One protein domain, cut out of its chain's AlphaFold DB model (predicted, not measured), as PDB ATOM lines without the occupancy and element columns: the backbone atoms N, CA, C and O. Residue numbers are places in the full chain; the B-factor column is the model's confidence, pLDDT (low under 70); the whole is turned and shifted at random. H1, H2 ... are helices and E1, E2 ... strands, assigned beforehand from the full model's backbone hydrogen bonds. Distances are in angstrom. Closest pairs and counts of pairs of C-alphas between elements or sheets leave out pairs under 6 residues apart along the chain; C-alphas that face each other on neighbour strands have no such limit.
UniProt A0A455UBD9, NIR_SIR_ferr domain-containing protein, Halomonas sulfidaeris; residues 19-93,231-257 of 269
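What this domain is: This is residues 19 to 93 and 231 to 257 of the 269 residues of the protein "NIR_SIR_ferr domain-containing protein" of Halomonas sulfidaeris (UniProt A0A455UBD9). A small sheet of three strands has two helices, H1 and H2, side by side over one face; beyond a cut come the short helix H3 and a long tail without named elements, of which residues 239 to 246 stick out. The printed part has 102 residues, with E1, H1, E2, E3, H2 and H3 in that order. The antiparallel sheet runs E1, E3, E2; the class is mixed, with under half of the residues in named elements. The whole is compact, with a radius of gyration of the C-alphas of 13.7 A and spans of 38 by 28 by 25 A.

How they stand to each other: Edge strand E1, residues 23 to 28, is antiparallel to inner strand E3, residues 63 to 68, with N 26 and O 65 within hydrogen-bond range at 2.9 A. Edge strand E2, residues 55 to 57, forms a hairpin with E3, with N 64 and O 56 at 2.9 A. H1, residues 37 to 50, is on the sheet at a height of 10.1 A, over E3 and along the strands; the closest C-alphas of H1 and E3, Tyr 50 and Val 68, are 5.8 A apart. E1, H1 and E2 make a split strand-helix-strand unit, two strands running the same way with E3 between them, its crossover right-handed. H2, residues 73 to 82, is on the same face and touches H1, opposite ways at a shallow tilt of 13 degrees; their closest C-alphas, Tyr 50 and Leu 76, are 6.0 A apart. H3, residues 231 to 235, is not on the sheet and is apart from H1 and H2. In H1, H2 and H3 every O i to N i+4 pair is within hydrogen-bond range.

Where its parts are: E1 begins at C-alpha 23 (-17.153, -17.361, 47.490) and is 16.1 A long. H1 spans 19.8 A, E3 14.0 A and H2 14.2 A, ending at C-alpha 82 (-13.512, -38.494, 55.748).

The domain as a whole: Residues 94 to 230 are not printed; C-alphas 93 and 231 are 26.2 A apart across the cut. Of the links printed whole, none is long. Residues 231 to 257 have pLDDT under 70.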
ATOM      1  N   ALA A  19     -12.947 -19.146  42.670       88.69
ATOM      2  CA  ALA A  19     -13.641 -17.977  43.189       88.69
ATOM      3  C   ALA A  19     -14.762 -17.555  42.232       88.69
ATOM      4  O   ALA A  19     -14.524 -17.339  41.031       88.69
ATOM      5  N   THR A  20     -15.952 -17.424  42.789       85.25
ATOM      6  CA  THR A  20     -17.192 -16.929  42.204       85.25
ATOM      7  C   THR A  20     -17.720 -15.766  43.056       85.25
ATOM      8  O   THR A  20     -17.124 -15.402  44.064       85.25
ATOM      9  N   GLY A  21     -18.792 -15.096  42.617       85.69
ATOM     10  CA  GLY A  21     -19.318 -13.911  43.321       85.69
ATOM     11  C   GLY A  21     -19.883 -14.196  44.720       85.69
ATOM     12  O   GLY A  21     -20.162 -13.268  45.464       85.69
ATOM     13  N   ASP A  22     -20.047 -15.471  45.052       85.19
ATOM     14  CA  ASP A  22     -20.594 -16.038  46.280       85.19
ATOM     15  C   ASP A  22     -19.537 -16.835  47.072       85.19
ATOM     16  O   ASP A  22     -19.901 -17.688  47.866       85.19
ATOM     17  N   GLY A  23     -18.239 -16.610  46.845       91.19
ATOM     18  CA  GLY A  23     -17.153 -17.361  47.490       91.19
ATOM     19  C   GLY A  23     -16.554 -18.426  46.573       91.19
ATOM     20  O   GLY A  23     -16.432 -18.229  45.367       91.19
ATOM     21  N   TRP A  24     -16.137 -19.555  47.124       93.25
ATOM     22  CA  TRP A  24     -15.560 -20.673  46.396       93.25
ATOM     23  C   TRP A  24     -16.633 -21.608  45.842       93.25
ATOM     24  O   TRP A  24     -17.592 -21.994  46.514       93.25
ATOM     25  N   LEU A  25     -16.407 -22.031  44.601       92.44
ATOM     26  CA  LEU A  25     -17.059 -23.173  43.985       92.44
ATOM     27  C   LEU A  25     -16.149 -24.395  44.130       92.44
ATOM     28  O   LEU A  25     -15.089 -24.471  43.494       92.44
ATOM     29  N   VAL A  26     -16.601 -25.351  44.937       93.69
ATOM     30  CA  VAL A  26     -15.953 -26.644  45.188       93.69
ATOM     31  C   VAL A  26     -16.703 -27.708  44.397       93.69
ATOM     32  O   VAL A  26     -17.930 -27.779  44.434       93.69
ATOM     33  N   ARG A  27     -15.982 -28.529  43.632       91.81
ATOM     34  CA  ARG A  27     -16.591 -29.572  42.802       91.81
ATOM     35  C   ARG A  27     -16.254 -30.950  43.342       91.81
ATOM     36  O   ARG A  27     -15.081 -31.299  43.392       91.81
ATOM     37  N   VAL A  28     -17.295 -31.727  43.616       90.88
ATOM     38  CA  VAL A  28     -17.211 -33.128  44.025       90.88
ATOM     39  C   VAL A  28     -17.477 -34.019  42.811       90.88
ATOM     40  O   VAL A  28     -18.415 -33.777  42.040       90.88
ATOM     41  N   ARG A  29     -16.630 -35.033  42.620       88.12
ATOM     42  CA  ARG A  29     -16.725 -36.009  41.530       88.12
ATOM     43  C   ARG A  29     -17.019 -37.382  42.133       88.12
ATOM     44  O   ARG A  29     -16.098 -38.021  42.625       88.12
ATOM     45  N   PRO A  30     -18.279 -37.839  42.118       82.81
ATOM     46  CA  PRO A  30     -18.615 -39.146  42.662       82.81
ATOM     47  C   PRO A  30     -17.792 -40.264  42.007       82.81
ATOM     48  O   PRO A  30     -17.777 -40.346  40.769       82.81
ATOM     49  N   PRO A  31     -17.142 -41.143  42.790       78.88
ATOM     50  CA  PRO A  31     -16.477 -42.319  42.253       78.88
ATOM     51  C   PRO A  31     -17.444 -43.133  41.391       78.88
ATOM     52  O   PRO A  31     -18.559 -43.456  41.800       78.88
ATOM     53  N   LEU A  32     -17.038 -43.421  40.155       80.75
ATOM     54  CA  LEU A  32     -17.843 -44.148  39.170       80.75
ATOM     55  C   LEU A  32     -19.250 -43.562  38.902       80.75
ATOM     56  O   LEU A  32     -20.138 -44.264  38.411       80.75
ATOM     57  N   GLY A  33     -19.469 -42.279  39.212       80.81
ATOM     58  CA  GLY A  33     -20.776 -41.634  39.076       80.81
ATOM     59  C   GLY A  33     -21.838 -42.155  40.054       80.81
ATOM     60  O   GLY A  33     -23.024 -41.936  39.812       80.81
ATOM     61  N   GLN A  34     -21.438 -42.843  41.129       83.31
ATOM     62  CA  GLN A  34     -22.339 -43.384  42.146       83.31
ATOM     63  C   GLN A  34     -22.082 -42.755  43.513       83.31
ATOM     64  O   GLN A  34     -20.957 -42.395  43.852       83.31
ATOM     65  N   LEU A  35     -23.145 -42.641  44.306       87.00
ATOM     66  CA  LEU A  35     -23.077 -42.229  45.702       87.00
ATOM     67  C   LEU A  35     -23.951 -43.153  46.537       87.00
ATOM     68  O   LEU A  35     -25.093 -43.442  46.173       87.00
ATOM     69  N   SER A  36     -23.427 -43.576  47.680       89.31
ATOM     70  CA  SER A  36     -24.228 -44.245  48.695       89.31
ATOM     71  C   SER A  36     -25.209 -43.262  49.339       89.31
ATOM     72  O   SER A  36     -25.027 -42.041  49.319       89.31
ATOM     73  N   ARG A  37     -26.246 -43.794  49.993       90.12
ATOM     74  CA  ARG A  37     -27.168 -42.972  50.789       90.12
ATOM     75  C   ARG A  37     -26.424 -42.140  51.839       90.12
ATOM     76  O   ARG A  37     -26.769 -40.981  52.038       90.12
ATOM     77  N   GLN A  38     -25.416 -42.719  52.491       92.00
ATOM     78  CA  GLN A  38     -24.613 -42.029  53.500       92.00
ATOM     79  C   GLN A  38     -23.830 -40.863  52.887       92.00
ATOM     80  O   GLN A  38     -23.868 -39.764  53.425       92.00
ATOM     81  N   GLN A  39     -23.212 -41.074  51.725       93.94
ATOM     82  CA  GLN A  39     -22.486 -40.033  50.999       93.94
ATOM     83  C   GLN A  39     -23.399 -38.884  50.552       93.94
ATOM     84  O   GLN A  39     -23.012 -37.723  50.637       93.94
ATOM     85  N   ILE A  40     -24.629 -39.179  50.120       92.44
ATOM     86  CA  ILE A  40     -25.615 -38.140  49.781       92.44
ATOM     87  C   ILE A  40     -25.985 -37.314  51.018       92.44
ATOM     88  O   ILE A  40     -26.045 -36.091  50.936       92.44
ATOM     89  N   MET A  41     -26.217 -37.964  52.163       93.81
ATOM     90  CA  MET A  41     -26.518 -37.249  53.408       93.81
ATOM     91  C   MET A  41     -25.338 -36.378  53.849       93.81
ATOM     92  O   MET A  41     -25.539 -35.201  54.128       93.81
ATOM     93  N   ALA A  42     -24.117 -36.916  53.801       95.38
ATOM     94  CA  ALA A  42     -22.902 -36.162  54.090       95.38
ATOM     95  C   ALA A  42     -22.744 -34.952  53.154       95.38
ATOM     96  O   ALA A  42     -22.382 -33.869  53.599       95.38
ATOM     97  N   LEU A  43     -23.074 -35.084  51.865       94.50
ATOM     98  CA  LEU A  43     -23.068 -33.952  50.932       94.50
ATOM     99  C   LEU A  43     -24.072 -32.860  51.310       94.50
ATOM    100  O   LEU A  43     -23.744 -31.680  51.183       94.50
ATOM    101  N   CYS A  44     -25.275 -33.230  51.756       94.50
ATOM    102  CA  CYS A  44     -26.253 -32.263  52.257       94.50
ATOM    103  C   CYS A  44     -25.720 -31.538  53.498       94.50
ATOM    104  O   CYS A  44     -25.725 -30.309  53.522       94.50
ATOM    105  N   ASP A  45     -25.195 -32.286  54.471       96.19
ATOM    106  CA  ASP A  45     -24.632 -31.722  55.701       96.19
ATOM    107  C   ASP A  45     -23.452 -30.784  55.383       96.19
ATOM    108  O   ASP A  45     -23.357 -29.682  55.926       96.19
ATOM    109  N   ALA A  46     -22.592 -31.165  54.431       96.19
ATOM    110  CA  ALA A  46     -21.483 -30.342  53.966       96.19
ATOM    111  C   ALA A  46     -21.958 -29.044  53.294       96.19
ATOM    112  O   ALA A  46     -21.390 -27.976  53.536       96.19
ATOM    113  N   ALA A  47     -22.997 -29.120  52.457       94.94
ATOM    114  CA  ALA A  47     -23.558 -27.955  51.781       94.94
ATOM    115  C   ALA A  47     -24.147 -26.951  52.779       94.94
ATOM    116  O   ALA A  47     -23.942 -25.750  52.614       94.94
ATOM    117  N   GLU A  48     -24.871 -27.436  53.792       95.06
ATOM    118  CA  GLU A  48     -25.496 -26.612  54.835       95.06
ATOM    119  C   GLU A  48     -24.472 -26.019  55.809       95.06
ATOM    120  O   GLU A  48     -24.621 -24.873  56.223       95.06
ATOM    121  N   THR A  49     -23.428 -26.778  56.154       96.56
ATOM    122  CA  THR A  49     -22.449 -26.380  57.180       96.56
ATOM    123  C   THR A  49     -21.370 -25.451  56.632       96.56
ATOM    124  O   THR A  49     -20.993 -24.485  57.292       96.56
ATOM    125  N   TYR A  50     -20.850 -25.739  55.435       96.25
ATOM    126  CA  TYR A  50     -19.655 -25.068  54.910       96.25
ATOM    127  C   TYR A  50     -19.924 -24.164  53.706       96.25
ATOM    128  O   TYR A  50     -19.006 -23.477  53.256       96.25
ATOM    129  N   GLY A  51     -21.141 -24.183  53.159       92.69
ATOM    130  CA  GLY A  51     -21.507 -23.452  51.951       92.69
ATOM    131  C   GLY A  51     -22.872 -22.774  52.054       92.69
ATOM    132  O   GLY A  51     -23.322 -22.369  53.119       92.69
ATOM    133  N   SER A  52     -23.547 -22.632  50.916       91.06
ATOM    134  CA  SER A  52     -24.833 -21.929  50.810       91.06
ATOM    135  C   SER A  52     -26.069 -22.797  51.087       91.06
ATOM    136  O   SER A  52     -27.194 -22.331  50.902       91.06
ATOM    137  N   GLY A  53     -25.894 -24.068  51.455       90.00
ATOM    138  CA  GLY A  53     -26.980 -25.051  51.557       90.00
ATOM    139  C   GLY A  53     -27.521 -25.533  50.205       90.00
ATOM    140  O   GLY A  53     -28.572 -26.172  50.149       90.00
ATOM    141  N   LEU A  54     -26.838 -25.213  49.098       88.19
ATOM    142  CA  LEU A  54     -27.228 -25.604  47.743       88.19
ATOM    143  C   LEU A  54     -26.220 -26.587  47.147       88.19
ATOM    144  O   LEU A  54     -25.009 -26.386  47.228       88.19
ATOM    145  N   ILE A  55     -26.747 -27.610  46.473       88.69
ATOM    146  CA  ILE A  55     -25.969 -28.564  45.681       88.69
ATOM    147  C   ILE A  55     -26.415 -28.432  44.227       88.69
ATOM    148  O   ILE A  55     -27.594 -28.611  43.913       88.69
ATOM    149  N   GLU A  56     -25.481 -28.128  43.329       88.56
ATOM    150  CA  GLU A  56     -25.763 -28.058  41.891       88.56
ATOM    151  C   GLU A  56     -25.270 -29.321  41.182       88.56
ATOM    152  O   GLU A  56     -24.093 -29.684  41.268       88.56
ATOM    153  N   LEU A  57     -26.153 -29.964  40.415       84.19
ATOM    154  CA  LEU A  57     -25.776 -31.064  39.532       84.19
ATOM    155  C   LEU A  57     -25.276 -30.499  38.201       84.19
ATOM    156  O   LEU A  57     -25.901 -29.634  37.596       84.19
ATOM    157  N   THR A  58     -24.149 -30.982  37.702       81.94
ATOM    158  CA  THR A  58     -23.624 -30.544  36.402       81.94
ATOM    159  C   THR A  58     -24.152 -31.403  35.258       81.94
ATOM    160  O   THR A  58     -24.529 -32.556  35.452       81.94
ATOM    161  N   SER A  59     -24.061 -30.897  34.025       76.19
ATOM    162  CA  SER A  59     -24.337 -31.671  32.800       76.19
ATOM    163  C   SER A  59     -23.416 -32.878  32.586       76.19
ATOM    164  O   SER A  59     -23.568 -33.600  31.609       76.19
ATOM    165  N   ARG A  60     -22.442 -33.090  33.474       74.88
ATOM    166  CA  ARG A  60     -21.473 -34.181  33.418       74.88
ATOM    167  C   ARG A  60     -21.490 -35.031  34.689       74.88
ATOM    168  O   ARG A  60     -20.454 -35.550  35.082       74.88
ATOM    169  N   ALA A  61     -22.638 -35.069  35.368       79.06
ATOM    170  CA  ALA A  61     -22.890 -35.856  36.575       79.06
ATOM    171  C   ALA A  61     -21.979 -35.567  37.794       79.06
ATOM    172  O   ALA A  61     -22.007 -36.310  38.766       79.06
ATOM    173  N   ASN A  62     -21.223 -34.463  37.796       85.06
ATOM    174  CA  ASN A  62     -20.552 -33.965  39.006       85.06
ATOM    175  C   ASN A  62     -21.489 -33.113  39.858       85.06
ATOM    176  O   ASN A  62     -22.442 -32.531  39.331       85.06
ATOM    177  N   LEU A  63     -21.116 -32.926  41.121       90.75
ATOM    178  CA  LEU A  63     -21.799 -32.071  42.084       90.75
ATOM    179  C   LEU A  63     -20.959 -30.830  42.399       90.75
ATOM    180  O   LEU A  63     -19.728 -30.868  42.348       90.75
ATOM    181  N   GLN A  64     -21.615 -29.712  42.694       91.69
ATOM    182  CA  GLN A  64     -20.950 -28.470  43.082       91.69
ATOM    183  C   GLN A  64     -21.535 -27.928  44.379       91.69
ATOM    184  O   GLN A  64     -22.753 -27.813  44.511       91.69
ATOM    185  N   LEU A  65     -20.633 -27.563  45.284       93.12
ATOM    186  CA  LEU A  65     -20.900 -26.788  46.484       93.12
ATOM    187  C   LEU A  65     -20.458 -25.345  46.216       93.12
ATOM    188  O   LEU A  65     -19.403 -25.104  45.620       93.12
ATOM    189  N   ARG A  66     -21.290 -24.390  46.622       92.81
ATOM    190  CA  ARG A  66     -21.072 -22.943  46.481       92.81
ATOM    191  C   ARG A  66     -21.181 -22.277  47.843       92.81
ATOM    192  O   ARG A  66     -21.676 -22.901  48.777       92.81
ATOM    193  N   GLY A  67     -20.788 -21.012  47.952       91.06
ATOM    194  CA  GLY A  67     -20.869 -20.307  49.234       91.06
ATOM    195  C   GLY A  67     -19.701 -20.590  50.173       91.06
ATOM    196  O   GLY A  67     -19.754 -20.169  51.319       91.06
ATOM    197  N   VAL A  68     -18.692 -21.343  49.728       95.00
ATOM    198  CA  VAL A  68     -17.591 -21.784  50.592       95.00
ATOM    199  C   VAL A  68     -16.610 -20.623  50.773       95.00
ATOM    200  O   VAL A  68     -16.231 -19.991  49.793       95.00
ATOM    201  N   THR A  69     -16.200 -20.304  51.995       94.62
ATOM    202  CA  THR A  69     -15.243 -19.218  52.267       94.62
ATOM    203  C   THR A  69     -13.828 -19.769  52.420       94.62
ATOM    204  O   THR A  69     -13.627 -20.985  52.433       94.62
ATOM    205  N   ASP A  70     -12.827 -18.892  52.508       94.06
ATOM    206  CA  ASP A  70     -11.451 -19.313  52.800       94.06
ATOM    207  C   ASP A  70     -11.360 -20.035  54.155       94.06
ATOM    208  O   ASP A  70     -10.608 -20.996  54.299       94.06
ATOM    209  N   GLU A  71     -12.183 -19.634  55.126       95.75
ATOM    210  CA  GLU A  71     -12.250 -20.233  56.459       95.75
ATOM    211  C   GLU A  71     -12.994 -21.573  56.463       95.75
ATOM    212  O   GLU A  71     -12.600 -22.490  57.185       95.75
ATOM    213  N   SER A  72     -14.064 -21.715  55.667       96.31
ATOM    214  CA  SER A  72     -14.852 -22.955  55.624       96.31
ATOM    215  C   SER A  72     -14.285 -24.011  54.673       96.31
ATOM    216  O   SER A  72     -14.644 -25.184  54.787       96.31
ATOM    217  N   TRP A  73     -13.375 -23.644  53.762       96.38
ATOM    218  CA  TRP A  73     -12.800 -24.581  52.797       96.38
ATOM    219  C   TRP A  73     -11.926 -25.682  53.433       96.38
ATOM    220  O   TRP A  73     -12.173 -26.850  53.126       96.38
ATOM    221  N   PRO A  74     -10.962 -25.398  54.337       96.50
ATOM    222  CA  PRO A  74     -10.177 -26.452  54.982       96.50
ATOM    223  C   PRO A  74     -11.014 -27.498  55.751       96.50
ATOM    224  O   PRO A  74     -10.820 -28.690  55.497       96.50
ATOM    225  N   PRO A  75     -11.971 -27.125  56.633       97.69
ATOM    226  CA  PRO A  75     -12.794 -28.120  57.321       97.69
ATOM    227  C   PRO A  75     -13.768 -28.840  56.377       97.69
ATOM    228  O   PRO A  75     -14.008 -30.033  56.559       97.69
ATOM    229  N   LEU A  76     -14.264 -28.178  55.321       97.25
ATOM    230  CA  LEU A  76     -15.027 -28.851  54.266       97.25
ATOM    231  C   LEU A  76     -14.204 -29.959  53.604       97.25
ATOM    232  O   LEU A  76     -14.709 -31.061  53.414       97.25
ATOM    233  N   MET A  77     -12.951 -29.684  53.242       96.75
ATOM    234  CA  MET A  77     -12.093 -30.677  52.594       96.75
ATOM    235  C   MET A  77     -11.834 -31.879  53.502       96.75
ATOM    236  O   MET A  77     -11.983 -33.010  53.044       96.75
ATOM    237  N   ALA A  78     -11.535 -31.647  54.785       96.94
ATOM    238  CA  ALA A  78     -11.388 -32.724  55.762       96.94
ATOM    239  C   ALA A  78     -12.659 -33.590  55.844       96.94
ATOM    240  O   ALA A  78     -12.581 -34.813  55.740       96.94
ATOM    241  N   PHE A  79     -13.832 -32.954  55.916       97.44
ATOM    242  CA  PHE A  79     -15.120 -33.644  55.962       97.44
ATOM    243  C   PHE A  79     -15.407 -34.460  54.688       97.44
ATOM    244  O   PHE A  79     -15.894 -35.590  54.761       97.44
ATOM    245  N   LEU A  80     -15.119 -33.908  53.504       96.06
ATOM    246  CA  LEU A  80     -15.335 -34.601  52.229       96.06
ATOM    247  C   LEU A  80     -14.417 -35.820  52.073       96.06
ATOM    248  O   LEU A  80     -14.867 -36.847  51.565       96.06
ATOM    249  N   VAL A  81     -13.163 -35.717  52.517       95.69
ATOM    250  CA  VAL A  81     -12.207 -36.833  52.522       95.69
ATOM    251  C   VAL A  81     -12.656 -37.925  53.494       95.69
ATOM    252  O   VAL A  81     -12.751 -39.087  53.103       95.69
ATOM    253  N   GLU A  82     -13.022 -37.557  54.725       96.25
ATOM    254  CA  GLU A  82     -13.512 -38.494  55.748       96.25
ATOM    255  C   GLU A  82     -14.735 -39.292  55.266       96.25
ATOM    256  O   GLU A  82     -14.847 -40.494  55.503       96.25
ATOM    257  N   ASN A  83     -15.627 -38.642  54.514       95.25
ATOM    258  CA  ASN A  83     -16.829 -39.262  53.956       95.25
ATOM    259  C   ASN A  83     -16.616 -39.908  52.573       95.25
ATOM    260  O   ASN A  83     -17.593 -40.283  51.917       95.25
ATOM    261  N   GLN A  84     -15.365 -40.049  52.115       93.25
ATOM    262  CA  GLN A  84     -15.006 -40.690  50.840       93.25
ATOM    263  C   GLN A  84     -15.711 -40.054  49.629       93.25
ATOM    264  O   GLN A  84     -16.096 -40.732  48.675       93.25
ATOM    265  N   LEU A  85     -15.941 -38.741  49.686       92.44
ATOM    266  CA  LEU A  85     -16.537 -37.953  48.605       92.44
ATOM    267  C   LEU A  85     -15.472 -37.354  47.683       92.44
ATOM    268  O   LEU A  85     -15.761 -37.039  46.531       92.44
ATOM    269  N   VAL A  86     -14.258 -37.180  48.203       93.00
ATOM    270  CA  VAL A  86     -13.091 -36.622  47.520       93.00
ATOM    271  C   VAL A  86     -11.869 -37.433  47.945       93.00
ATOM    272  O   VAL A  86     -11.772 -37.807  49.114       93.00
ATOM    273  N   SER A  87     -10.950 -37.714  47.019       89.94
ATOM    274  CA  SER A  87      -9.672 -38.349  47.374       89.94
ATOM    275  C   SER A  87      -8.796 -37.388  48.179       89.94
ATOM    276  O   SER A  87      -8.753 -36.192  47.894       89.94
ATOM    277  N   ASP A  88      -8.077 -37.908  49.171       91.19
ATOM    278  CA  ASP A  88      -7.051 -37.168  49.909       91.19
ATOM    279  C   ASP A  88      -5.823 -36.814  49.057       91.19
ATOM    280  O   ASP A  88      -5.076 -35.911  49.424       91.19
ATOM    281  N   ASP A  89      -5.654 -37.467  47.903       89.06
ATOM    282  CA  ASP A  89      -4.592 -37.215  46.937       89.06
ATOM    283  C   ASP A  89      -5.025 -36.177  45.870       89.06
ATOM    284  O   ASP A  89      -5.851 -36.461  44.986       89.06
ATOM    285  N   PRO A  90      -4.443 -34.960  45.874       86.19
ATOM    286  CA  PRO A  90      -4.735 -33.946  44.868       86.19
ATOM    287  C   PRO A  90      -4.300 -34.325  43.445       86.19
ATOM    288  O   PRO A  90      -4.752 -33.675  42.498       86.19
ATOM    289  N   GLU A  91      -3.406 -35.299  43.255       83.19
ATOM    290  CA  GLU A  91      -3.027 -35.813  41.931       83.19
ATOM    291  C   GLU A  91      -4.164 -36.626  41.313       83.19
ATOM    292  O   GLU A  91      -4.506 -36.428  40.143       83.19
ATOM    293  N   VAL A  92      -4.815 -37.476  42.112       81.50
ATOM    294  CA  VAL A  92      -5.978 -38.265  41.681       81.50
ATOM    295  C   VAL A  92      -7.111 -37.336  41.243       81.50
ATOM    296  O   VAL A  92      -7.692 -37.510  40.173       81.50
ATOM    297  N   GLU A  93      -7.362 -36.257  41.985       85.31
ATOM    298  CA  GLU A  93      -8.387 -35.261  41.635       85.31
ATOM    299  C   GLU A  93      -8.024 -34.382  40.417       85.31
ATOM    300  O   GLU A  93      -8.894 -33.724  39.818       85.31
ATOM    301  N   ALA A 231     -33.317 -37.947  36.569       37.34
ATOM    302  CA  ALA A 231     -34.142 -37.996  37.778       37.34
ATOM    303  C   ALA A 231     -34.718 -39.405  38.055       37.34
ATOM    304  O   ALA A 231     -34.790 -39.815  39.210       37.34
ATOM    305  N   ARG A 232     -35.074 -40.183  37.015       36.78
ATOM    306  CA  ARG A 232     -35.541 -41.580  37.164       36.78
ATOM    307  C   ARG A 232     -34.444 -42.601  37.472       36.78
ATOM    308  O   ARG A 232     -34.715 -43.557  38.183       36.78
ATOM    309  N   ALA A 233     -33.225 -42.418  36.984       40.72
ATOM    310  CA  ALA A 233     -32.096 -43.286  37.317       40.72
ATOM    311  C   ALA A 233     -31.625 -43.068  38.756       40.72
ATOM    312  O   ALA A 233     -31.237 -44.018  39.428       40.72
ATOM    313  N   TRP A 234     -31.779 -41.846  39.271       40.22
ATOM    314  CA  TRP A 234     -31.689 -41.589  40.706       40.22
ATOM    315  C   TRP A 234     -32.856 -42.220  41.480       40.22
ATOM    316  O   TRP A 234     -32.664 -42.673  42.599       40.22
ATOM    317  N   TRP A 235     -34.043 -42.352  40.884       33.69
ATOM    318  CA  TRP A 235     -35.223 -42.977  41.508       33.69
ATOM    319  C   TRP A 235     -35.036 -44.465  41.849       33.69
ATOM    320  O   TRP A 235     -35.680 -44.947  42.774       33.69
ATOM    321  N   TRP A 236     -34.121 -45.183  41.187       32.31
ATOM    322  CA  TRP A 236     -33.766 -46.567  41.553       32.31
ATOM    323  C   TRP A 236     -32.809 -46.667  42.754       32.31
ATOM    324  O   TRP A 236     -32.702 -47.729  43.358       32.31
ATOM    325  N   VAL A 237     -32.177 -45.558  43.160       36.78
ATOM    326  CA  VAL A 237     -31.440 -45.440  44.436       36.78
ATOM    327  C   VAL A 237     -32.403 -45.148  45.608       36.78
ATOM    328  O   VAL A 237     -32.028 -45.263  46.773       36.78
ATOM    329  N   PHE A 238     -33.674 -44.826  45.324       38.06
ATOM    330  CA  PHE A 238     -34.687 -44.470  46.320       38.06
ATOM    331  C   PHE A 238     -35.915 -45.400  46.270       38.06
ATOM    332  O   PHE A 238     -36.888 -45.084  45.580       38.06
ATOM    333  N   PRO A 239     -35.979 -46.489  47.065       27.33
ATOM    334  CA  PRO A 239     -37.269 -47.060  47.422       27.33
ATOM    335  C   PRO A 239     -37.995 -46.042  48.318       27.33
ATOM    336  O   PRO A 239     -37.613 -45.787  49.462       27.33
ATOM    337  N   LEU A 240     -39.014 -45.390  47.758       37.94
ATOM    338  CA  LEU A 240     -39.878 -44.439  48.454       37.94
ATOM    339  C   LEU A 240     -40.744 -45.173  49.486       37.94
ATOM    340  O   LEU A 240     -41.890 -45.518  49.222       37.94
ATOM    341  N   ALA A 241     -40.209 -45.369  50.685       23.73
ATOM    342  CA  ALA A 241     -40.997 -45.626  51.882       23.73
ATOM    343  C   ALA A 241     -40.398 -44.814  53.041       23.73
ATOM    344  O   ALA A 241     -39.373 -45.172  53.610       23.73
ATOM    345  N   GLY A 242     -41.027 -43.674  53.346       28.58
ATOM    346  CA  GLY A 242     -40.772 -42.887  54.557       28.58
ATOM    347  C   GLY A 242     -39.678 -41.820  54.448       28.58
ATOM    348  O   GLY A 242     -38.588 -41.991  54.985       28.58
ATOM    349  N   TRP A 243     -39.969 -40.674  53.820       30.50
ATOM    350  CA  TRP A 243     -39.075 -39.507  53.851       30.50
ATOM    351  C   TRP A 243     -39.819 -38.250  54.316       30.50
ATOM    352  O   TRP A 243     -40.809 -37.833  53.720       30.50
ATOM    353  N   ARG A 244     -39.316 -37.616  55.387       28.05
ATOM    354  CA  ARG A 244     -39.701 -36.253  55.781       28.05
ATOM    355  C   ARG A 244     -39.001 -35.257  54.853       28.05
ATOM    356  O   ARG A 244     -37.779 -35.149  54.856       28.05
ATOM    357  N   LEU A 245     -39.804 -34.495  54.118       31.44
ATOM    358  CA  LEU A 245     -39.467 -33.547  53.045       31.44
ATOM    359  C   LEU A 245     -38.547 -32.347  53.408       31.44
ATOM    360  O   LEU A 245     -38.486 -31.389  52.645       31.44
ATOM    361  N   LYS A 246     -37.858 -32.332  54.560       29.11
ATOM    362  CA  LYS A 246     -37.151 -31.133  55.068       29.11
ATOM    363  C   LYS A 246     -35.637 -31.071  54.801       29.11
ATOM    364  O   LYS A 246     -35.064 -30.022  55.047       29.11
ATOM    365  N   ARG A 247     -34.996 -32.142  54.313       40.78
ATOM    366  CA  ARG A 247     -33.519 -32.243  54.176       40.78
ATOM    367  C   ARG A 247     -32.986 -32.295  52.738       40.78
ATOM    368  O   ARG A 247     -31.844 -32.679  52.516       40.78
ATOM    369  N   PHE A 248     -33.799 -31.952  51.741       34.84
ATOM    370  CA  PHE A 248     -33.267 -31.764  50.392       34.84
ATOM    371  C   PHE A 248     -32.751 -30.329  50.276       34.84
ATOM    372  O   PHE A 248     -33.550 -29.391  50.196       34.84
ATOM    373  N   ALA A 249     -31.423 -30.172  50.264       42.00
ATOM    374  CA  ALA A 249     -30.758 -28.980  49.748       42.00
ATOM    375  C   ALA A 249     -31.460 -28.573  48.445       42.00
ATOM    376  O   ALA A 249     -31.690 -29.407  47.563       42.00
ATOM    377  N   ARG A 250     -31.911 -27.316  48.353       41.81
ATOM    378  CA  ARG A 250     -32.772 -26.887  47.244       41.81
ATOM    379  C   ARG A 250     -31.984 -27.017  45.942       41.81
ATOM    380  O   ARG A 250     -31.073 -26.238  45.688       41.81
ATOM    381  N   LEU A 251     -32.346 -27.987  45.102       42.00
ATOM    382  CA  LEU A 251     -31.843 -28.049  43.733       42.00
ATOM    383  C   LEU A 251     -32.192 -26.726  43.036       42.00
ATOM    384  O   LEU A 251     -33.318 -26.233  43.143       42.00
ATOM    385  N   SER A 252     -31.219 -26.131  42.346       36.28
ATOM    386  CA  SER A 252     -31.378 -24.821  41.709       36.28
ATOM    387  C   SER A 252     -32.612 -24.786  40.780       36.28
ATOM    388  O   SER A 252     -32.774 -25.685  39.947       36.28
ATOM    389  N   PRO A 253     -33.461 -23.734  40.820       32.94
ATOM    390  CA  PRO A 253     -34.658 -23.612  39.976       32.94
ATOM    391  C   PRO A 253     -34.396 -23.657  38.464       32.94
ATOM    392  O   PRO A 253     -35.335 -23.827  37.682       32.94
ATOM    393  N   LYS A 254     -33.137 -23.490  38.036       36.34
ATOM    394  CA  LYS A 254     -32.710 -23.617  36.634       36.34
ATOM    395  C   LYS A 254     -32.592 -25.073  36.162       36.34
ATOM    396  O   LYS A 254     -32.423 -25.295  34.969       36.34
ATOM    397  N   GLN A 255     -32.670 -26.043  37.073       44.03
ATOM    398  CA  GLN A 255     -32.399 -27.463  36.812       44.03
ATOM    399  C   GLN A 255     -33.630 -28.364  36.989       44.03
ATOM    400  O   GLN A 255     -33.559 -29.560  36.719       44.03
ATOM    401  N   VAL A 256     -34.772 -27.792  37.386       33.34
ATOM    402  CA  VAL A 256     -36.060 -28.492  37.465       33.34
ATOM    403  C   VAL A 256     -36.874 -28.172  36.202       33.34
ATOM    404  O   VAL A 256     -37.229 -26.998  35.999       33.34
ATOM    405  N   PRO A 257     -37.183 -29.169  35.344       33.53
ATOM    406  CA  PRO A 257     -38.089 -28.988  34.212       33.53
ATOM    407  C   PRO A 257     -39.400 -28.356  34.685       33.53
ATOM    408  O   PRO A 257     -39.901 -28.695  35.756       33.53
TER     409      PRO A 257